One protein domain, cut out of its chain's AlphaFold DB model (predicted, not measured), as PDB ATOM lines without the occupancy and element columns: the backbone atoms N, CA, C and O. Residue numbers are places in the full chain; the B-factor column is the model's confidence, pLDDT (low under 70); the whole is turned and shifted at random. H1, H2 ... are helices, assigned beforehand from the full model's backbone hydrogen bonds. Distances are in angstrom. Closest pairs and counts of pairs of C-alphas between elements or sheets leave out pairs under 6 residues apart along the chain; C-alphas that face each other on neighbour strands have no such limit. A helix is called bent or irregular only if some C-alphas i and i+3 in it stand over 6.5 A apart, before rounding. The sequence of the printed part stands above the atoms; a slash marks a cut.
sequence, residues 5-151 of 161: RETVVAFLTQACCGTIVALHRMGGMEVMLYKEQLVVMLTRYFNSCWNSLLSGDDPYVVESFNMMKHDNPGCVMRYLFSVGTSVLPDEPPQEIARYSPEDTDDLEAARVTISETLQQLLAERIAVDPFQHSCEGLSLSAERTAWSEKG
ATOM      1  N   ARG A   5     -26.749  37.991 -22.284       96.21
ATOM      2  CA  ARG A   5     -26.737  37.697 -23.725       96.21
ATOM      3  C   ARG A   5     -26.567  36.212 -24.014       96.21
ATOM      4  O   ARG A   5     -27.352  35.668 -24.781       96.21
ATOM      5  N   GLU A   6     -25.576  35.553 -23.417       97.12
ATOM      6  CA  GLU A   6     -25.356  34.113 -23.627       97.12
ATOM      7  C   GLU A   6     -26.577  33.288 -23.202       97.12
ATOM      8  O   GLU A   6     -26.938  32.331 -23.881       97.12
ATOM      9  N   THR A   7     -27.256  33.703 -22.131       97.12
ATOM     10  CA  THR A   7     -28.484  33.056 -21.652       97.12
ATOM     11  C   THR A   7     -29.640  33.239 -22.636       97.12
ATOM     12  O   THR A   7     -30.313  32.268 -22.972       97.12
ATOM     13  N   VAL A   8     -29.855  34.458 -23.148       97.45
ATOM     14  CA  VAL A   8     -30.864  34.735 -24.187       97.45
ATOM     15  C   VAL A   8     -30.578  33.915 -25.445       97.45
ATOM     16  O   VAL A   8     -31.487  33.278 -25.975       97.45
ATOM     17  N   VAL A   9     -29.324  33.900 -25.910       97.82
ATOM     18  CA  VAL A   9     -28.905  33.132 -27.092       97.82
ATOM     19  C   VAL A   9     -29.184  31.645 -26.882       97.82
ATOM     20  O   VAL A   9     -29.814  31.029 -27.738       97.82
ATOM     21  N   ALA A  10     -28.768  31.069 -25.751       97.06
ATOM     22  CA  ALA A  10     -28.978  29.653 -25.455       97.06
ATOM     23  C   ALA A  10     -30.470  29.296 -25.384       97.06
ATOM     24  O   ALA A  10     -30.906  28.340 -26.029       97.06
ATOM     25  N   PHE A  11     -31.262  30.101 -24.672       97.87
ATOM     26  CA  PHE A  11     -32.700  29.889 -24.528       97.87
ATOM     27  C   PHE A  11     -33.422  29.946 -25.880       97.87
ATOM     28  O   PHE A  11     -34.203  29.054 -26.211       97.87
ATOM     29  N   LEU A  12     -33.138  30.966 -26.699       98.09
ATOM     30  CA  LEU A  12     -33.751  31.102 -28.023       98.09
ATOM     31  C   LEU A  12     -33.279  30.039 -29.005       98.09
ATOM     32  O   LEU A  12     -34.085  29.578 -29.810       98.09
ATOM     33  N   THR A  13     -32.016  29.620 -28.923       97.77
ATOM     34  CA  THR A  13     -31.498  28.516 -29.737       97.77
ATOM     35  C   THR A  13     -32.288  27.247 -29.440       97.77
ATOM     36  O   THR A  13     -32.785  26.611 -30.365       97.77
ATOM     37  N   GLN A  14     -32.478  26.913 -28.160       96.37
ATOM     38  CA  GLN A  14     -33.256  25.745 -27.751       96.37
ATOM     39  C   GLN A  14     -34.726  25.855 -28.176       96.37
ATOM     40  O   GLN A  14     -35.261  24.908 -28.749       96.37
ATOM     41  N   ALA A  15     -35.363  27.008 -27.956       97.46
ATOM     42  CA  ALA A  15     -36.764  27.228 -28.313       97.46
ATOM     43  C   ALA A  15     -37.003  27.124 -29.830       97.46
ATOM     44  O   ALA A  15     -37.874  26.377 -30.281       97.46
ATOM     45  N   CYS A  16     -36.207  27.836 -30.633       97.30
ATOM     46  CA  CYS A  16     -36.360  27.858 -32.088       97.30
ATOM     47  C   CYS A  16     -35.983  26.507 -32.705       97.30
ATOM     48  O   CYS A  16     -36.724  25.992 -33.540       97.30
ATOM     49  N   CYS A  17     -34.883  25.892 -32.256       95.60
ATOM     50  CA  CYS A  17     -34.476  24.570 -32.729       95.60
ATOM     51  C   CYS A  17     -35.532  23.512 -32.380       95.60
ATOM     52  O   CYS A  17     -35.973  22.772 -33.255       95.60
ATOM     53  N   GLY A  18     -36.009  23.497 -31.130       94.70
ATOM     54  CA  GLY A  18     -37.066  22.587 -30.691       94.70
ATOM     55  C   GLY A  18     -38.348  22.740 -31.509       94.70
ATOM     56  O   GLY A  18     -38.960  21.742 -31.872       94.70
ATOM     57  N   THR A  19     -38.710  23.973 -31.874       95.33
ATOM     58  CA  THR A  19     -39.863  24.262 -32.741       95.33
ATOM     59  C   THR A  19     -39.676  23.673 -34.144       95.33
ATOM     60  O   THR A  19     -40.568  22.988 -34.642       95.33
ATOM     61  N   ILE A  20     -38.510  23.885 -34.761       94.88
ATOM     62  CA  ILE A  20     -38.186  23.382 -36.106       94.88
ATOM     63  C   ILE A  20     -38.176  21.847 -36.138       94.88
ATOM     64  O   ILE A  20     -38.828  21.236 -36.983       94.88
ATOM     65  N   VAL A  21     -37.475  21.217 -35.192       94.11
ATOM     66  CA  VAL A  21     -37.368  19.752 -35.111       94.11
ATOM     67  C   VAL A  21     -38.725  19.122 -34.791       94.11
ATOM     68  O   VAL A  21     -39.078  18.090 -35.361       94.11
ATOM     69  N   ALA A  22     -39.528  19.754 -33.927       92.89
ATOM     70  CA  ALA A  22     -40.877  19.282 -33.640       92.89
ATOM     71  C   ALA A  22     -41.786  19.366 -34.873       92.89
ATOM     72  O   ALA A  22     -42.525  18.417 -35.125       92.89
ATOM     73  N   LEU A  23     -41.715  20.445 -35.661       93.06
ATOM     74  CA  LEU A  23     -42.503  20.564 -36.889       93.06
ATOM     75  C   LEU A  23     -42.114  19.499 -37.921       93.06
ATOM     76  O   LEU A  23     -42.990  18.847 -38.484       93.06
ATOM     77  N   HIS A  24     -40.814  19.254 -38.093       91.45
ATOM     78  CA  HIS A  24     -40.315  18.174 -38.950       91.45
ATOM     79  C   HIS A  24     -40.836  16.804 -38.521       91.45
ATOM     80  O   HIS A  24     -41.334  16.042 -39.346       91.45
ATOM     81  N   ARG A  25     -40.801  16.522 -37.213       91.33
ATOM     82  CA  ARG A  25     -41.310  15.268 -36.646       91.33
ATOM     83  C   ARG A  25     -42.810  15.071 -36.870       91.33
ATOM     84  O   ARG A  25     -43.245  13.939 -37.054       91.33
ATOM     85  N   MET A  26     -43.613  16.136 -36.823       89.76
ATOM     86  CA  MET A  26     -45.062  16.029 -37.050       89.76
ATOM     87  C   MET A  26     -45.408  15.627 -38.491       89.76
ATOM     88  O   MET A  26     -46.476  15.056 -38.715       89.76
ATOM     89  N   GLY A  27     -44.527  15.906 -39.457       81.51
ATOM     90  CA  GLY A  27     -44.822  15.724 -40.876       81.51
ATOM     91  C   GLY A  27     -45.942  16.651 -41.374       81.51
ATOM     92  O   GLY A  27     -46.415  17.534 -40.662       81.51
ATOM     93  N   GLY A  28     -46.357  16.478 -42.635       69.36
ATOM     94  CA  GLY A  28     -47.462  17.258 -43.218       69.36
ATOM     95  C   GLY A  28     -47.161  18.748 -43.423       69.36
ATOM     96  O   GLY A  28     -48.077  19.565 -43.409       69.36
ATOM     97  N   MET A  29     -45.885  19.107 -43.595       68.79
ATOM     98  CA  MET A  29     -45.451  20.493 -43.778       68.79
ATOM     99  C   MET A  29     -45.967  21.059 -45.107       68.79
ATOM    100  O   MET A  29     -45.492  20.696 -46.184       68.79
ATOM    101  N   GLU A  30     -46.911  21.994 -45.032       78.02
ATOM    102  CA  GLU A  30     -47.219  22.871 -46.156       78.02
ATOM    103  C   GLU A  30     -46.132  23.941 -46.222       78.02
ATOM    104  O   GLU A  30     -46.111  24.859 -45.407       78.02
ATOM    105  N   VAL A  31     -45.216  23.823 -47.189       79.15
ATOM    106  CA  VAL A  31     -44.062  24.734 -47.328       79.15
ATOM    107  C   VAL A  31     -44.497  26.206 -47.338       79.15
ATOM    108  O   VAL A  31     -43.850  27.038 -46.716       79.15
ATOM    109  N   MET A  32     -45.645  26.513 -47.952       84.56
ATOM    110  CA  MET A  32     -46.197  27.873 -48.020       84.56
ATOM    111  C   MET A  32     -46.635  28.442 -46.660       84.56
ATOM    112  O   MET A  32     -46.707  29.658 -46.520       84.56
ATOM    113  N   LEU A  33     -46.930  27.588 -45.673       90.62
ATOM    114  CA  LEU A  33     -47.369  27.969 -44.323       90.62
ATOM    115  C   LEU A  33     -46.315  27.650 -43.255       90.62
ATOM    116  O   LEU A  33     -46.578  27.784 -42.060       90.62
ATOM    117  N   TYR A  34     -45.123  27.213 -43.659       91.79
ATOM    118  CA  TYR A  34     -44.126  26.662 -42.749       91.79
ATOM    119  C   TYR A  34     -43.745  27.645 -41.634       91.79
ATOM    120  O   TYR A  34     -43.788  27.303 -40.451       91.79
ATOM    121  N   LYS A  35     -43.471  28.907 -41.981       93.90
ATOM    122  CA  LYS A  35     -43.178  29.941 -40.982       93.90
ATOM    123  C   LYS A  35     -44.336  30.206 -40.034       93.90
ATOM    124  O   LYS A  35     -44.112  30.372 -38.841       93.90
ATOM    125  N   GLU A  36     -45.563  30.244 -40.539       93.76
ATOM    126  CA  GLU A  36     -46.749  30.456 -39.704       93.76
ATOM    127  C   GLU A  36     -46.920  29.305 -38.710       93.76
ATOM    128  O   GLU A  36     -47.132  29.540 -37.519       93.76
ATOM    129  N   GLN A  37     -46.717  28.063 -39.161       94.29
ATOM    130  CA  GLN A  37     -46.718  26.879 -38.302       94.29
ATOM    131  C   GLN A  37     -45.640  26.974 -37.214       94.29
ATOM    132  O   GLN A  37     -45.935  26.746 -36.038       94.29
ATOM    133  N   LEU A  38     -44.417  27.386 -37.571       95.72
ATOM    134  CA  LEU A  38     -43.348  27.615 -36.598       95.72
ATOM    135  C   LEU A  38     -43.703  28.723 -35.599       95.72
ATOM    136  O   LEU A  38     -43.483  28.552 -34.402       95.72
ATOM    137  N   VAL A  39     -44.279  29.840 -36.048       95.96
ATOM    138  CA  VAL A  39     -44.693  30.941 -35.163       95.96
ATOM    139  C   VAL A  39     -45.777  30.474 -34.194       95.96
ATOM    140  O   VAL A  39     -45.679  30.754 -33.000       95.96
ATOM    141  N   VAL A  40     -46.771  29.708 -34.652       95.18
ATOM    142  CA  VAL A  40     -47.808  29.132 -33.779       95.18
ATOM    143  C   VAL A  40     -47.192  28.191 -32.744       95.18
ATOM    144  O   VAL A  40     -47.518  28.277 -31.557       95.18
ATOM    145  N   MET A  41     -46.276  27.312 -33.154       95.70
ATOM    146  CA  MET A  41     -45.595  26.387 -32.242       95.70
ATOM    147  C   MET A  41     -44.712  27.120 -31.224       95.70
ATOM    148  O   MET A  41     -44.777  26.819 -30.031       95.70
ATOM    149  N   LEU A  42     -43.964  28.134 -31.660       97.30
ATOM    150  CA  LEU A  42     -43.147  28.970 -30.787       97.30
ATOM    151  C   LEU A  42     -44.021  29.765 -29.801       97.30
ATOM    152  O   LEU A  42     -43.690  29.870 -28.624       97.30
ATOM    153  N   THR A  43     -45.179  30.261 -30.246       97.73
ATOM    154  CA  THR A  43     -46.162  30.940 -29.383       97.73
ATOM    155  C   THR A  43     -46.658  30.011 -28.279       97.73
ATOM    156  O   THR A  43     -46.684  30.393 -27.108       97.73
ATOM    157  N   ARG A  44     -46.997  28.760 -28.622       96.61
ATOM    158  CA  ARG A  44     -47.391  27.738 -27.639       96.61
ATOM    159  C   ARG A  44     -46.267  27.448 -26.649       96.61
ATOM    160  O   ARG A  44     -46.532  27.400 -25.453       96.61
ATOM    161  N   TYR A  45     -45.034  27.308 -27.133       97.02
ATOM    162  CA  TYR A  45     -43.864  27.111 -26.277       97.02
ATOM    163  C   TYR A  45     -43.710  28.252 -25.264       97.02
ATOM    164  O   TYR A  45     -43.614  28.003 -24.066       97.02
ATOM    165  N   PHE A  46     -43.783  29.506 -25.714       97.89
ATOM    166  CA  PHE A  46     -43.694  30.656 -24.818       97.89
ATOM    167  C   PHE A  46     -44.875  30.755 -23.843       97.89
ATOM    168  O   PHE A  46     -44.669  31.099 -22.682       97.89
ATOM    169  N   ASN A  47     -46.095  30.400 -24.246       97.68
ATOM    170  CA  ASN A  47     -47.213  30.309 -23.303       97.68
ATOM    171  C   ASN A  47     -46.960  29.244 -22.224       97.68
ATOM    172  O   ASN A  47     -47.243  29.492 -21.053       97.68
ATOM    173  N   SER A  48     -46.370  28.100 -22.574       96.87
ATOM    174  CA  SER A  48     -45.938  27.113 -21.578       96.87
ATOM    175  C   SER A  48     -44.860  27.682 -20.655       96.87
ATOM    176  O   SER A  48     -45.025  27.620 -19.440       96.87
ATOM    177  N   CYS A  49     -43.818  28.327 -21.195       97.49
ATOM    178  CA  CYS A  49     -42.780  28.965 -20.381       97.49
ATOM    179  C   CYS A  49     -43.351  30.023 -19.431       97.49
ATOM    180  O   CYS A  49     -42.922  30.109 -18.286       97.49
ATOM    181  N   TRP A  50     -44.331  30.811 -19.877       97.66
ATOM    182  CA  TRP A  50     -45.017  31.776 -19.023       97.66
ATOM    183  C   TRP A  50     -45.697  31.097 -17.833       97.66
ATOM    184  O   TRP A  50     -45.495  31.510 -16.693       97.66
ATOM    185  N   ASN A  51     -46.447  30.022 -18.078       97.70
ATOM    186  CA  ASN A  51     -47.071  29.260 -16.998       97.70
ATOM    187  C   ASN A  51     -46.024  28.661 -16.055       97.70
ATOM    188  O   ASN A  51     -46.182  28.783 -14.843       97.70
ATOM    189  N   SER A  52     -44.922  28.127 -16.588       97.45
ATOM    190  CA  SER A  52     -43.810  27.612 -15.786       97.45
ATOM    191  C   SER A  52     -43.092  28.683 -14.969       97.45
ATOM    192  O   SER A  52     -42.633  28.416 -13.861       97.45
ATOM    193  N   LEU A  53     -43.015  29.922 -15.457       96.54
ATOM    194  CA  LEU A  53     -42.510  31.039 -14.661       96.54
ATOM    195  C   LEU A  53     -43.447  31.373 -13.509       96.54
ATOM    196  O   LEU A  53     -42.963  31.661 -12.414       96.54
ATOM    197  N   LEU A  54     -44.759  31.336 -13.732       96.77
ATOM    198  CA  LEU A  54     -45.744  31.614 -12.692       96.77
ATOM    199  C   LEU A  54     -45.771  30.508 -11.627       96.77
ATOM    200  O   LEU A  54     -45.682  30.811 -10.439       96.77
ATOM    201  N   SER A  55     -45.817  29.242 -12.041       96.23
ATOM    202  CA  SER A  55     -45.861  28.085 -11.139       96.23
ATOM    203  C   SER A  55     -44.507  27.764 -10.499       96.23
ATOM    204  O   SER A  55     -44.457  27.281  -9.370       96.23
ATOM    205  N   GLY A  56     -43.408  28.042 -11.205       94.71
ATOM    206  CA  GLY A  56     -42.062  27.615 -10.833       94.71
ATOM    207  C   GLY A  56     -41.780  26.130 -11.091       94.71
ATOM    208  O   GLY A  56     -40.893  25.583 -10.441       94.71
ATOM    209  N   ASP A  57     -42.532  25.470 -11.981       94.89
ATOM    210  CA  ASP A  57     -42.448  24.016 -12.215       94.89
ATOM    211  C   ASP A  57     -41.331  23.562 -13.170       94.89
ATOM    212  O   ASP A  57     -40.941  22.396 -13.123       94.89
ATOM    213  N   ASP A  58     -40.786  24.464 -13.990       96.12
ATOM    214  CA  ASP A  58     -39.665  24.197 -14.893       96.12
ATOM    215  C   ASP A  58     -38.404  24.940 -14.405       96.12
ATOM    216  O   ASP A  58     -38.282  26.161 -14.593       96.12
ATOM    217  N   PRO A  59     -37.440  24.226 -13.786       96.31
ATOM    218  CA  PRO A  59     -36.200  24.824 -13.305       96.31
ATOM    219  C   PRO A  59     -35.393  25.503 -14.411       96.31
ATOM    220  O   PRO A  59     -34.843  26.576 -14.177       96.31
ATOM    221  N   TYR A  60     -35.354  24.932 -15.619       96.00
ATOM    222  CA  TYR A  60     -34.584  25.495 -16.727       96.00
ATOM    223  C   TYR A  60     -35.143  26.858 -17.139       96.00
ATOM    224  O   TYR A  60     -34.382  27.812 -17.324       96.00
ATOM    225  N   VAL A  61     -36.469  26.977 -17.237       96.80
ATOM    226  CA  VAL A  61     -37.127  28.247 -17.573       96.80
ATOM    227  C   VAL A  61     -36.887  29.287 -16.476       96.80
ATOM    228  O   VAL A  61     -36.479  30.412 -16.776       96.80
ATOM    229  N   VAL A  62     -37.082  28.922 -15.206       95.81
ATOM    230  CA  VAL A  62     -36.910  29.845 -14.072       95.81
ATOM    231  C   VAL A  62     -35.457  30.313 -13.941       95.81
ATOM    232  O   VAL A  62     -35.202  31.508 -13.778       95.81
ATOM    233  N   GLU A  63     -34.494  29.397 -14.030       96.04
ATOM    234  CA  GLU A  63     -33.066  29.720 -13.961       96.04
ATOM    235  C   GLU A  63     -32.636  30.602 -15.133       96.04
ATOM    236  O   GLU A  63     -31.981  31.624 -14.912       96.04
ATOM    237  N   SER A  64     -33.074  30.280 -16.354       96.51
ATOM    238  CA  SER A  64     -32.787  31.089 -17.540       96.51
ATOM    239  C   SER A  64     -33.301  32.520 -17.379       96.51
ATOM    240  O   SER A  64     -32.547  33.468 -17.592       96.51
ATOM    241  N   PHE A  65     -34.539  32.711 -16.915       95.23
ATOM    242  CA  PHE A  65     -35.080  34.053 -16.661       95.23
ATOM    243  C   PHE A  65     -34.288  34.817 -15.589       95.23
ATOM    244  O   PHE A  65     -33.951  35.987 -15.779       95.23
ATOM    245  N   ASN A  66     -33.896  34.156 -14.499       94.70
ATOM    246  CA  ASN A  66     -33.064  34.771 -13.458       94.70
ATOM    247  C   ASN A  66     -31.663  35.168 -13.965       94.70
ATOM    248  O   ASN A  66     -31.055  36.133 -13.480       94.70
ATOM    249  N   MET A  67     -31.124  34.416 -14.925       95.49
ATOM    250  CA  MET A  67     -29.817  34.659 -15.540       95.49
ATOM    251  C   MET A  67     -29.851  35.734 -16.629       95.49
ATOM    252  O   MET A  67     -28.832  36.381 -16.867       95.49
ATOM    253  N   MET A  68     -31.023  36.015 -17.203       94.82
ATOM    254  CA  MET A  68     -31.249  37.165 -18.087       94.82
ATOM    255  C   MET A  68     -31.211  38.516 -17.349       94.82
ATOM    256  O   MET A  68     -31.114  39.552 -17.998       94.82
ATOM    257  N   LYS A  69     -31.227  38.512 -16.005       92.89
ATOM    258  CA  LYS A  69     -31.056  39.698 -15.138       92.89
ATOM    259  C   LYS A  69     -32.043  40.831 -15.421       92.89
ATOM    260  O   LYS A  69     -31.692  42.002 -15.331       92.89
ATOM    261  N   HIS A  70     -33.295  40.469 -15.682       92.49
ATOM    262  CA  HIS A  70     -34.366  41.423 -15.909       92.49
ATOM    263  C   HIS A  70     -35.610  41.051 -15.098       92.49
ATOM    264  O   HIS A  70     -36.125  39.943 -15.218       92.49
ATOM    265  N   ASP A  71     -36.075  41.968 -14.246       89.42
ATOM    266  CA  ASP A  71     -37.099  41.664 -13.232       89.42
ATOM    267  C   ASP A  71     -38.529  41.635 -13.792       89.42
ATOM    268  O   ASP A  71     -39.420  41.029 -13.203       89.42
ATOM    269  N   ASN A  72     -38.762  42.247 -14.954       94.56
ATOM    270  CA  ASN A  72     -40.059  42.224 -15.625       94.56
ATOM    271  C   ASN A  72     -40.107  41.057 -16.630       94.56
ATOM    272  O   ASN A  72     -39.508  41.165 -17.711       94.56
ATOM    273  N   PRO A  73     -40.812  39.950 -16.316       94.87
ATOM    274  CA  PRO A  73     -40.860  38.782 -17.185       94.87
ATOM    275  C   PRO A  73     -41.655  39.058 -18.465       94.87
ATOM    276  O   PRO A  73     -41.326  38.498 -19.504       94.87
ATOM    277  N   GLY A  74     -42.648  39.953 -18.442       95.65
ATOM    278  CA  GLY A  74     -43.422  40.299 -19.636       95.65
ATOM    279  C   GLY A  74     -42.581  40.997 -20.710       95.65
ATOM    280  O   GLY A  74     -42.736  40.725 -21.899       95.65
ATOM    281  N   CYS A  75     -41.651  41.861 -20.306       95.48
ATOM    282  CA  CYS A  75     -40.655  42.447 -21.201       95.48
ATOM    283  C   CYS A  75     -39.754  41.366 -21.815       95.48
ATOM    284  O   CYS A  75     -39.622  41.301 -23.038       95.48
ATOM    285  N   VAL A  76     -39.208  40.473 -20.982       96.06
ATOM    286  CA  VAL A  76     -38.339  39.378 -21.434       96.06
ATOM    287  C   VAL A  76     -39.078  38.471 -22.419       96.06
ATOM    288  O   VAL A  76     -38.573  38.221 -23.509       96.06
ATOM    289  N   MET A  77     -40.302  38.046 -22.098       96.63
ATOM    290  CA  MET A  77     -41.135  37.209 -22.966       96.63
ATOM    291  C   MET A  77     -41.375  37.849 -24.338       96.63
ATOM    292  O   MET A  77     -41.189  37.193 -25.362       96.63
ATOM    293  N   ARG A  78     -41.743  39.137 -24.383       95.92
ATOM    294  CA  ARG A  78     -41.954  39.864 -25.650       95.92
ATOM    295  C   ARG A  78     -40.669  39.996 -26.457       95.92
ATOM    296  O   ARG A  78     -40.704  39.817 -27.671       95.92
ATOM    297  N   TYR A  79     -39.551  40.284 -25.796       95.95
ATOM    298  CA  TYR A  79     -38.250  40.368 -26.452       95.95
ATOM    299  C   TYR A  79     -37.846  39.020 -27.058       95.95
ATOM    300  O   TYR A  79     -37.555  38.945 -28.251       95.95
ATOM    301  N   LEU A  80     -37.902  37.947 -26.263       97.35
ATOM    302  CA  LEU A  80     -37.596  36.592 -26.715       97.35
ATOM    303  C   LEU A  80     -38.491  36.191 -27.893       97.35
ATOM    304  O   LEU A  80     -37.989  35.717 -28.909       97.35
ATOM    305  N   PHE A  81     -39.797  36.447 -27.808       96.91
ATOM    306  CA  PHE A  81     -40.729  36.160 -28.896       96.91
ATOM    307  C   PHE A  81     -40.411  36.959 -30.166       96.91
ATOM    308  O   PHE A  81     -40.354  36.394 -31.259       96.91
ATOM    309  N   SER A  82     -40.146  38.260 -30.036       96.06
ATOM    310  CA  SER A  82     -39.804  39.120 -31.172       96.06
ATOM    311  C   SER A  82     -38.519  38.667 -31.865       96.06
ATOM    312  O   SER A  82     -38.469  38.632 -33.092       96.06
ATOM    313  N   VAL A  83     -37.478  38.318 -31.105       96.84
ATOM    314  CA  VAL A  83     -36.219  37.840 -31.689       96.84
ATOM    315  C   VAL A  83     -36.421  36.456 -32.298       96.84
ATOM    316  O   VAL A  83     -36.060  36.260 -33.456       96.84
ATOM    317  N   GLY A  84     -37.045  35.531 -31.563       97.03
ATOM    318  CA  GLY A  84     -37.304  34.163 -32.005       97.03
ATOM    319  C   GLY A  84     -38.075  34.115 -33.322       97.03
ATOM    320  O   GLY A  84     -37.603  33.535 -34.293       97.03
ATOM    321  N   THR A  85     -39.203  34.822 -33.416       96.15
ATOM    322  CA  THR A  85     -40.000  34.882 -34.655       96.15
ATOM    323  C   THR A  85     -39.238  35.488 -35.839       96.15
ATOM    324  O   THR A  85     -39.457  35.079 -36.979       96.15
ATOM    325  N   SER A  86     -38.299  36.408 -35.591       95.35
ATOM    326  CA  SER A  86     -37.470  37.028 -36.637       95.35
ATOM    327  C   SER A  86     -36.355  36.133 -37.192       95.35
ATOM    328  O   SER A  86     -35.775  36.467 -38.231       95.35
ATOM    329  N   VAL A  87     -36.001  35.052 -36.483       95.18
ATOM    330  CA  VAL A  87     -34.949  34.102 -36.891       95.18
ATOM    331  C   VAL A  87     -35.506  32.774 -37.396       95.18
ATOM    332  O   VAL A  87     -34.750  31.980 -37.949       95.18
ATOM    333  N   LEU A  88     -36.809  32.524 -37.227       95.02
ATOM    334  CA  LEU A  88     -37.454  31.345 -37.797       95.02
ATOM    335  C   LEU A  88     -37.397  31.401 -39.337       95.02
ATOM    336  O   LEU A  88     -37.724  32.444 -39.916       95.02
ATOM    337  N   PRO A  89     -36.992  30.301 -39.997       93.09
ATOM    338  CA  PRO A  89     -36.850  30.274 -41.445       93.09
ATOM    339  C   PRO A  89     -38.210  30.240 -42.152       93.09
ATOM    340  O   PRO A  89     -39.189  29.711 -41.623       93.09
ATOM    341  N   ASP A  90     -38.261  30.809 -43.358       92.05
ATOM    342  CA  ASP A  90     -39.469  30.823 -44.194       92.05
ATOM    343  C   ASP A  90     -39.781  29.442 -44.802       92.05
ATOM    344  O   ASP A  90     -40.942  29.116 -45.029       92.05
ATOM    345  N   GLU A  91     -38.756  28.607 -44.990       90.52
ATOM    346  CA  GLU A  91     -38.839  27.248 -45.537       90.52
ATOM    347  C   GLU A  91     -38.098  26.246 -44.629       90.52
ATOM    348  O   GLU A  91     -37.225  26.653 -43.850       90.52
ATOM    349  N   PRO A  92     -38.397  24.934 -44.711       88.59
ATOM    350  CA  PRO A  92     -37.643  23.918 -43.981       88.59
ATOM    351  C   PRO A  92     -36.136  23.998 -44.290       88.59
ATOM    352  O   PRO A  92     -35.766  24.006 -45.469       88.59
ATOM    353  N   PRO A  93     -35.247  24.026 -43.273       89.11
ATOM    354  CA  PRO A  93     -33.803  23.990 -43.500       89.11
ATOM    355  C   PRO A  93     -33.418  22.779 -44.348       89.11
ATOM    356  O   PRO A  93     -33.835  21.662 -44.051       89.11
ATOM    357  N   GLN A  94     -32.610  22.964 -45.390       86.39
ATOM    358  CA  GLN A  94     -32.259  21.868 -46.304       86.39
ATOM    359  C   GLN A  94     -31.550  20.714 -45.587       86.39
ATOM    360  O   GLN A  94     -31.659  19.554 -45.985       86.39
ATOM    361  N   GLU A  95     -30.831  21.027 -44.513       83.82
ATOM    362  CA  GLU A  95     -30.157  20.071 -43.649       83.82
ATOM    363  C   GLU A  95     -31.150  19.107 -43.001       83.82
ATOM    364  O   GLU A  95     -30.831  17.928 -42.874       83.82
ATOM    365  N   ILE A  96     -32.357  19.570 -42.650       87.28
ATOM    366  CA  ILE A  96     -33.347  18.754 -41.939       87.28
ATOM    367  C   ILE A  96     -33.856  17.586 -42.787       87.28
ATOM    368  O   ILE A  96     -34.155  16.518 -42.264       87.28
ATOM    369  N   ALA A  97     -33.871  17.760 -44.112       85.70
ATOM    370  CA  ALA A  97     -34.317  16.744 -45.060       85.70
ATOM    371  C   ALA A  97     -33.395  15.512 -45.113       85.70
ATOM    372  O   ALA A  97     -33.773  14.491 -45.682       85.70
ATOM    373  N   ARG A  98     -32.185  15.600 -44.541       88.26
ATOM    374  CA  ARG A  98     -31.232  14.481 -44.455       88.26
ATOM    375  C   ARG A  98     -31.537  13.523 -43.307       88.26
ATOM    376  O   ARG A  98     -30.935  12.457 -43.263       88.26
ATOM    377  N   TYR A  99     -32.435  13.910 -42.406       90.47
ATOM    378  CA  TYR A  99     -32.716  13.212 -41.161       90.47
ATOM    379  C   TYR A  99     -34.132  12.645 -41.186       90.47
ATOM    380  O   TYR A  99     -35.099  13.360 -41.476       90.47
ATOM    381  N   SER A 100     -34.264  11.360 -40.869       90.02
ATOM    382  CA  SER A 100     -35.560  10.706 -40.751       90.02
ATOM    383  C   SER A 100     -36.344  11.283 -39.563       90.02
ATOM    384  O   SER A 100     -35.855  11.243 -38.435       90.02
ATOM    385  N   PRO A 101     -37.578  11.789 -39.761       89.76
ATOM    386  CA  PRO A 101     -38.396  12.315 -38.666       89.76
ATOM    387  C   PRO A 101     -38.879  11.230 -37.687       89.76
ATOM    388  O   PRO A 101     -39.364  11.553 -36.602       89.76
ATOM    389  N   GLU A 102     -38.778   9.954 -38.067       90.35
ATOM    390  CA  GLU A 102     -39.186   8.808 -37.245       90.35
ATOM    391  C   GLU A 102     -38.030   8.230 -36.415       90.35
ATOM    392  O   GLU A 102     -38.273   7.484 -35.463       90.35
ATOM    393  N   ASP A 103     -36.784   8.582 -36.746       92.51
ATOM    394  CA  ASP A 103     -35.589   8.090 -36.070       92.51
ATOM    395  C   ASP A 103     -35.102   9.107 -35.022       92.51
ATOM    396  O   ASP A 103     -34.971  10.304 -35.277       92.51
ATOM    397  N   THR A 104     -34.884   8.635 -33.793       91.28
ATOM    398  CA  THR A 104     -34.522   9.504 -32.663       91.28
ATOM    399  C   THR A 104     -33.091  10.028 -32.766       91.28
ATOM    400  O   THR A 104     -32.849  11.178 -32.396       91.28
ATOM    401  N   ASP A 105     -32.163   9.224 -33.285       94.10
ATOM    402  CA  ASP A 105     -30.760   9.614 -33.434       94.10
ATOM    403  C   ASP A 105     -30.617  10.637 -34.571       94.10
ATOM    404  O   ASP A 105     -29.903  11.633 -34.432       94.10
ATOM    405  N   ASP A 106     -31.380  10.459 -35.653       92.62
ATOM    406  CA  ASP A 106     -31.464  11.431 -36.747       92.62
ATOM    407  C   ASP A 106     -32.065  12.768 -36.286       92.62
ATOM    408  O   ASP A 106     -31.544  13.831 -36.632       92.62
ATOM    409  N   LEU A 107     -33.131  12.752 -35.477       91.22
ATOM    410  CA  LEU A 107     -33.709  13.979 -34.912       91.22
ATOM    411  C   LEU A 107     -32.724  14.714 -33.995       91.22
ATOM    412  O   LEU A 107     -32.676  15.946 -34.005       91.22
ATOM    413  N   GLU A 108     -31.929  13.982 -33.215       92.95
ATOM    414  CA  GLU A 108     -30.893  14.573 -32.368       92.95
ATOM    415  C   GLU A 108     -29.753  15.169 -33.210       92.95
ATOM    416  O   GLU A 108     -29.319  16.296 -32.956       92.95
ATOM    417  N   ALA A 109     -29.320  14.483 -34.271       93.08
ATOM    418  CA  ALA A 109     -28.332  15.011 -35.210       93.08
ATOM    419  C   ALA A 109     -28.840  16.267 -35.950       93.08
ATOM    420  O   ALA A 109     -28.105  17.255 -36.100       93.08
ATOM    421  N   ALA A 110     -30.120  16.279 -36.339       92.21
ATOM    422  CA  ALA A 110     -30.789  17.456 -36.883       92.21
ATOM    423  C   ALA A 110     -30.779  18.612 -35.876       92.21
ATOM    424  O   ALA A 110     -30.417  19.738 -36.227       92.21
ATOM    425  N   ARG A 111     -31.120  18.331 -34.610       93.55
ATOM    426  CA  ARG A 111     -31.140  19.315 -33.523       93.55
ATOM    427  C   ARG A 111     -29.778  19.972 -33.334       93.55
ATOM    428  O   ARG A 111     -29.719  21.197 -33.248       93.55
ATOM    429  N   VAL A 112     -28.698  19.188 -33.300       93.96
ATOM    430  CA  VAL A 112     -27.325  19.706 -33.186       93.96
ATOM    431  C   VAL A 112     -27.006  20.625 -34.367       93.96
ATOM    432  O   VAL A 112     -26.704  21.799 -34.152       93.96
ATOM    433  N   THR A 113     -27.195  20.144 -35.598       92.79
ATOM    434  CA  THR A 113     -26.898  20.908 -36.826       92.79
ATOM    435  C   THR A 113     -27.645  22.246 -36.874       92.79
ATOM    436  O   THR A 113     -27.069  23.298 -37.145       92.79
ATOM    437  N   ILE A 114     -28.948  22.227 -36.586       93.52
ATOM    438  CA  ILE A 114     -29.796  23.423 -36.627       93.52
ATOM    439  C   ILE A 114     -29.453  24.369 -35.470       93.52
ATOM    440  O   ILE A 114     -29.476  25.590 -35.643       93.52
ATOM    441  N   SER A 115     -29.108  23.826 -34.299       95.34
ATOM    442  CA  SER A 115     -28.740  24.633 -33.136       95.34
ATOM    443  C   SER A 115     -27.462  25.438 -33.357       95.34
ATOM    444  O   SER A 115     -27.432  26.594 -32.956       95.34
ATOM    445  N   GLU A 116     -26.455  24.893 -34.046       95.04
ATOM    446  CA  GLU A 116     -25.211  25.615 -34.351       95.04
ATOM    447  C   GLU A 116     -25.485  26.845 -35.227       95.04
ATOM    448  O   GLU A 116     -25.076  27.962 -34.894       95.04
ATOM    449  N   THR A 117     -26.271  26.663 -36.293       92.91
ATOM    450  CA  THR A 117     -26.682  27.749 -37.195       92.91
ATOM    451  C   THR A 117     -27.496  28.820 -36.464       92.91
ATOM    452  O   THR A 117     -27.225  30.017 -36.595       92.91
ATOM    453  N   LEU A 118     -28.482  28.409 -35.659       95.54
ATOM    454  CA  LEU A 118     -29.306  29.338 -34.882       95.54
ATOM    455  C   LEU A 118     -28.490  30.078 -33.824       95.54
ATOM    456  O   LEU A 118     -28.673  31.281 -33.656       95.54
ATOM    457  N   GLN A 119     -27.584  29.388 -33.133       96.54
ATOM    458  CA  GLN A 119     -26.742  29.981 -32.103       96.54
ATOM    459  C   GLN A 119     -25.858  31.081 -32.688       96.54
ATOM    460  O   GLN A 119     -25.773  32.158 -32.096       96.54
ATOM    461  N   GLN A 120     -25.251  30.847 -33.856       95.23
ATOM    462  CA  GLN A 120     -24.465  31.866 -34.544       95.23
ATOM    463  C   GLN A 120     -25.332  33.074 -34.929       95.23
ATOM    464  O   GLN A 120     -25.003  34.208 -34.578       95.23
ATOM    465  N   LEU A 121     -26.476  32.836 -35.579       95.32
ATOM    466  CA  LEU A 121     -27.388  33.897 -36.014       95.32
ATOM    467  C   LEU A 121     -27.901  34.742 -34.836       95.32
ATOM    468  O   LEU A 121     -27.969  35.970 -34.909       95.32
ATOM    469  N   LEU A 122     -28.266  34.088 -33.734       97.28
ATOM    470  CA  LEU A 122     -28.745  34.738 -32.518       97.28
ATOM    471  C   LEU A 122     -27.628  35.512 -31.822       97.28
ATOM    472  O   LEU A 122     -27.854  36.646 -31.396       97.28
ATOM    473  N   ALA A 123     -26.422  34.946 -31.744       95.57
ATOM    474  CA  ALA A 123     -25.270  35.644 -31.195       95.57
ATOM    475  C   ALA A 123     -24.988  36.931 -31.980       95.57
ATOM    476  O   ALA A 123     -24.764  37.966 -31.364       95.57
ATOM    477  N   GLU A 124     -25.069  36.917 -33.310       94.61
ATOM    478  CA  GLU A 124     -24.860  38.111 -34.141       94.61
ATOM    479  C   GLU A 124     -25.965  39.172 -33.976       94.61
ATOM    480  O   GLU A 124     -25.682  40.369 -34.050       94.61
ATOM    481  N   ARG A 125     -27.214  38.759 -33.715       93.21
ATOM    482  CA  ARG A 125     -28.378  39.666 -33.620       93.21
ATOM    483  C   ARG A 125     -28.633  40.245 -32.230       93.21
ATOM    484  O   ARG A 125     -29.177  41.343 -32.121       93.21
ATOM    485  N   ILE A 126     -28.303  39.515 -31.169       95.77
ATOM    486  CA  ILE A 126     -28.613  39.920 -29.793       95.77
ATOM    487  C   ILE A 126     -27.508  40.832 -29.259       95.77
ATOM    488  O   ILE A 126     -26.329  40.466 -29.242       95.77
ATOM    489  N   ALA A 127     -27.903  42.015 -28.784       93.06
ATOM    490  CA  ALA A 127     -27.005  42.988 -28.172       93.06
ATOM    491  C   ALA A 127     -26.307  42.427 -26.920       93.06
ATOM    492  O   ALA A 127     -26.829  41.543 -26.243       93.06
ATOM    493  N   VAL A 128     -25.128  42.971 -26.588       92.11
ATOM    494  CA  VAL A 128     -24.349  42.590 -25.388       92.11
ATOM    495  C   VAL A 128     -25.174  42.724 -24.106       92.11
ATOM    496  O   VAL A 128     -25.103  41.846 -23.248       92.11
ATOM    497  N   ASP A 129     -25.982  43.779 -24.021       91.03
ATOM    498  CA  ASP A 129     -26.940  44.006 -22.944       91.03
ATOM    499  C   ASP A 129     -28.362  44.110 -23.534       91.03
ATOM    500  O   ASP A 129     -28.806  45.199 -23.911       91.03
ATOM    501  N   PRO A 130     -29.070  42.977 -23.710       92.08
ATOM    502  CA  PRO A 130     -30.345  42.942 -24.432       92.08
ATOM    503  C   PRO A 130     -31.468  43.708 -23.723       92.08
ATOM    504  O   PRO A 130     -32.453  44.082 -24.359       92.08
ATOM    505  N   PHE A 131     -31.315  43.976 -22.424       92.22
ATOM    506  CA  PHE A 131     -32.336  44.615 -21.602       92.22
ATOM    507  C   PHE A 131     -31.891  45.965 -21.028       92.22
ATOM    508  O   PHE A 131     -32.385  46.393 -19.989       92.22
ATOM    509  N   GLN A 132     -30.993  46.671 -21.723       87.96
ATOM    510  CA  GLN A 132     -30.550  48.018 -21.349       87.96
ATOM    511  C   GLN A 132     -31.619  49.096 -21.641       87.96
ATOM    512  O   GLN A 132     -31.378  50.078 -22.341       87.96
ATOM    513  N   HIS A 133     -32.836  48.902 -21.139       85.66
ATOM    514  CA  HIS A 133     -33.957  49.825 -21.270       85.66
ATOM    515  C   HIS A 133     -34.866  49.739 -20.041       85.66
ATOM    516  O   HIS A 133     -34.883  48.742 -19.327       85.66
ATOM    517  N   SER A 134     -35.643  50.790 -19.786       82.43
ATOM    518  CA  SER A 134     -36.721  50.742 -18.797       82.43
ATOM    519  C   SER A 134     -38.006  50.257 -19.455       82.43
ATOM    520  O   SER A 134     -38.375  50.740 -20.525       82.43
ATOM    521  N   CYS A 135     -38.718  49.351 -18.795       87.92
ATOM    522  CA  CYS A 135     -40.008  48.852 -19.254       87.92
ATOM    523  C   CYS A 135     -41.060  48.948 -18.147       87.92
ATOM    524  O   CYS A 135     -40.754  48.784 -16.965       87.92
ATOM    525  N   GLU A 136     -42.313  49.144 -18.543       84.08
ATOM    526  CA  GLU A 136     -43.455  49.066 -17.638       84.08
ATOM    527  C   GLU A 136     -43.932  47.615 -17.488       84.08
ATOM    528  O   GLU A 136     -43.900  46.818 -18.432       84.08
ATOM    529  N   GLY A 137     -44.367  47.259 -16.282       89.03
ATOM    530  CA  GLY A 137     -44.940  45.953 -15.961       89.03
ATOM    531  C   GLY A 137     -44.583  45.498 -14.553       89.03
ATOM    532  O   GLY A 137     -43.844  46.167 -13.831       89.03
ATOM    533  N   LEU A 138     -45.159  44.369 -14.155       93.48
ATOM    534  CA  LEU A 138     -44.944  43.784 -12.841       93.48
ATOM    535  C   LEU A 138     -43.607  43.036 -12.798       93.48
ATOM    536  O   LEU A 138     -43.136  42.512 -13.809       93.48
ATOM    537  N   SER A 139     -43.009  42.971 -11.611       95.04
ATOM    538  CA  SER A 139     -41.918  42.032 -11.356       95.04
ATOM    539  C   SER A 139     -42.436  40.595 -11.374       95.04
ATOM    540  O   SER A 139     -43.624  40.358 -11.135       95.04
ATOM    541  N   LEU A 140     -41.556  39.608 -11.562       94.25
ATOM    542  CA  LEU A 140     -41.961  38.196 -11.506       94.25
ATOM    543  C   LEU A 140     -42.636  37.833 -10.171       94.25
ATOM    544  O   LEU A 140     -43.608  37.081 -10.147       94.25
ATOM    545  N   SER A 141     -42.167  38.393  -9.053       94.95
ATOM    546  CA  SER A 141     -42.799  38.167  -7.747       94.95
ATOM    547  C   SER A 141     -44.220  38.741  -7.685       94.95
ATOM    548  O   SER A 141     -45.107  38.124  -7.089       94.95
ATOM    549  N   ALA A 142     -44.446  39.911  -8.285       96.19
ATOM    550  CA  ALA A 142     -45.763  40.537  -8.327       96.19
ATOM    551  C   ALA A 142     -46.717  39.778  -9.265       96.19
ATOM    552  O   ALA A 142     -47.857  39.526  -8.877       96.19
ATOM    553  N   GLU A 143     -46.239  39.320 -10.428       96.14
ATOM    554  CA  GLU A 143     -47.001  38.441 -11.333       96.14
ATOM    555  C   GLU A 143     -47.435  37.146 -10.630       96.14
ATOM    556  O   GLU A 143     -48.607  36.777 -10.660       96.14
ATOM    557  N   ARG A 144     -46.517  36.486  -9.910       96.53
ATOM    558  CA  ARG A 144     -46.817  35.267  -9.135       96.53
ATOM    559  C   ARG A 144     -47.841  35.499  -8.031       96.53
ATOM    560  O   ARG A 144     -48.697  34.645  -7.796       96.53
ATOM    561  N   THR A 145     -47.766  36.647  -7.361       97.19
ATOM    562  CA  THR A 145     -48.726  37.022  -6.313       97.19
ATOM    563  C   THR A 145     -50.116  37.196  -6.918       97.19
ATOM    564  O   THR A 145     -51.053  36.518  -6.503       97.19
ATOM    565  N   ALA A 146     -50.226  38.003  -7.976       95.81
ATOM    566  CA  ALA A 146     -51.485  38.234  -8.678       95.81
ATOM    567  C   ALA A 146     -52.065  36.947  -9.298       95.81
ATOM    568  O   ALA A 146     -53.280  36.757  -9.335       95.81
ATOM    569  N   TRP A 147     -51.209  36.046  -9.782       96.62
ATOM    570  CA  TRP A 147     -51.600  34.727 -10.278       96.62
ATOM    571  C   TRP A 147     -52.161  33.831  -9.165       96.62
ATOM    572  O   TRP A 147     -53.214  33.212  -9.342       96.62
ATOM    573  N   SER A 148     -51.508  33.821  -8.001       96.36
ATOM    574  CA  SER A 148     -51.930  33.037  -6.834       96.36
ATOM    575  C   SER A 148     -53.259  33.529  -6.259       96.36
ATOM    576  O   SER A 148     -54.134  32.725  -5.946       96.36
ATOM    577  N   GLU A 149     -53.463  34.847  -6.195       96.53
ATOM    578  CA  GLU A 149     -54.723  35.465  -5.755       96.53
ATOM    579  C   GLU A 149     -55.916  35.095  -6.650       96.53
ATOM    580  O   GLU A 149     -57.055  35.044  -6.187       96.53
ATOM    581  N   LYS A 150     -55.660  34.779  -7.926       94.49
ATOM    582  CA  LYS A 150     -56.672  34.314  -8.888       94.49
ATOM    583  C   LYS A 150     -56.912  32.799  -8.843       94.49
ATOM    584  O   LYS A 150     -57.688  32.297  -9.651       94.49
ATOM    585  N   GLY A 151     -56.264  32.069  -7.934       95.36
ATOM    586  CA  GLY A 151     -56.395  30.614  -7.808       95.36
ATOM    587  C   GLY A 151     -55.495  29.814  -8.752       95.36
ATOM    588  O   GLY A 151     -55.823  28.676  -9.078       95.36
TER     589      GLY A 151
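AT A GLANCE: This is residues 5 to 151 of the 161 residues of an uncharacterized protein of Trypanosoma brucei brucei (strain 927/4 GUTat10.1) (UniProt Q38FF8). H1 runs through the middle of an all-helix body, crossing a side-by-side antiparallel pair, H2 and H4, on one side, while H5 packs on its other side. Short H3 packs near one end of this body, and H6 lies across the end of H2 there, reached by a long link. The printed part has 147 residues with six named helices, H1 to H6 in chain order, and no named strand. It is compact, with a radius of gyration of the C-alphas of 16.3 A, and spans 47 by 36 by 28 A.

HOW THE PARTS SIT: Begin with H1, residues 5 to 26, and H2, residues 31 to 55, the hubs, touching 4 helices each. They touch at a steep tilt of 55 degrees, opposite ways; look at the C-alphas of Thr 19 and Leu 42, their closest, 6.1 A apart. H3, residues 59 to 67, touches H2 about perpendicular, at 86 degrees, with the C-alphas of Leu 53 and Val 62 closest at 5.8 A. H4, residues 73 to 87, touches H2 at a shallow tilt of 19 degrees, opposite ways; C-alphas 39 and 85 are closest, at 6.1 A. H4 touches H1 at a steep tilt of 58 degrees, with C-alphas 12 and 84 closest at 6.2 A. H5, residues 104 to 125, touches H1 with 22 pairs of C-alphas within 8 A, Thr 13 and Gln 119 closest at 5.5 A, at a steep tilt of 40 degrees, opposite ways. H5 is apart from H2. H6, residues 140 to 149, touches H2 with residues 53 to 55 of H2 alone, C-alphas 54 and 144 being closest at 5.2 A. The helix packing is mostly crossed: of 8 touching pairs, 2 are at a shallow tilt. Every O i to N i+4 pair is within hydrogen-bond range in H1, H3, H4 and H6; in H2 19 of 21 are, in H5 17 of 18.

IN THESE COORDINATES: Find C-alpha 5 at (-26.737, 37.697, -23.725); from there H1 runs 31.4 A to residue 26. H2 covers 36.4 A and is irregular: C-alphas 32 and 35 are 7.9 A apart. H3 is 11.9 A, H4 21.1 A and H5 30.8 A long. H6 runs 14.3 A to C-alpha 149 at (-54.723, 35.465, -5.755).

THE WHOLE: The C-alphas farthest apart, those of Arg 98 and Glu 149, are 49.9 A apart. The printed part has no cut. The links H4 to H5 and H5 to H6 are long, at 16 and 14 residues. Look at residues 28 to 29 for pLDDT under 70; the mean of the printed part is 93.5.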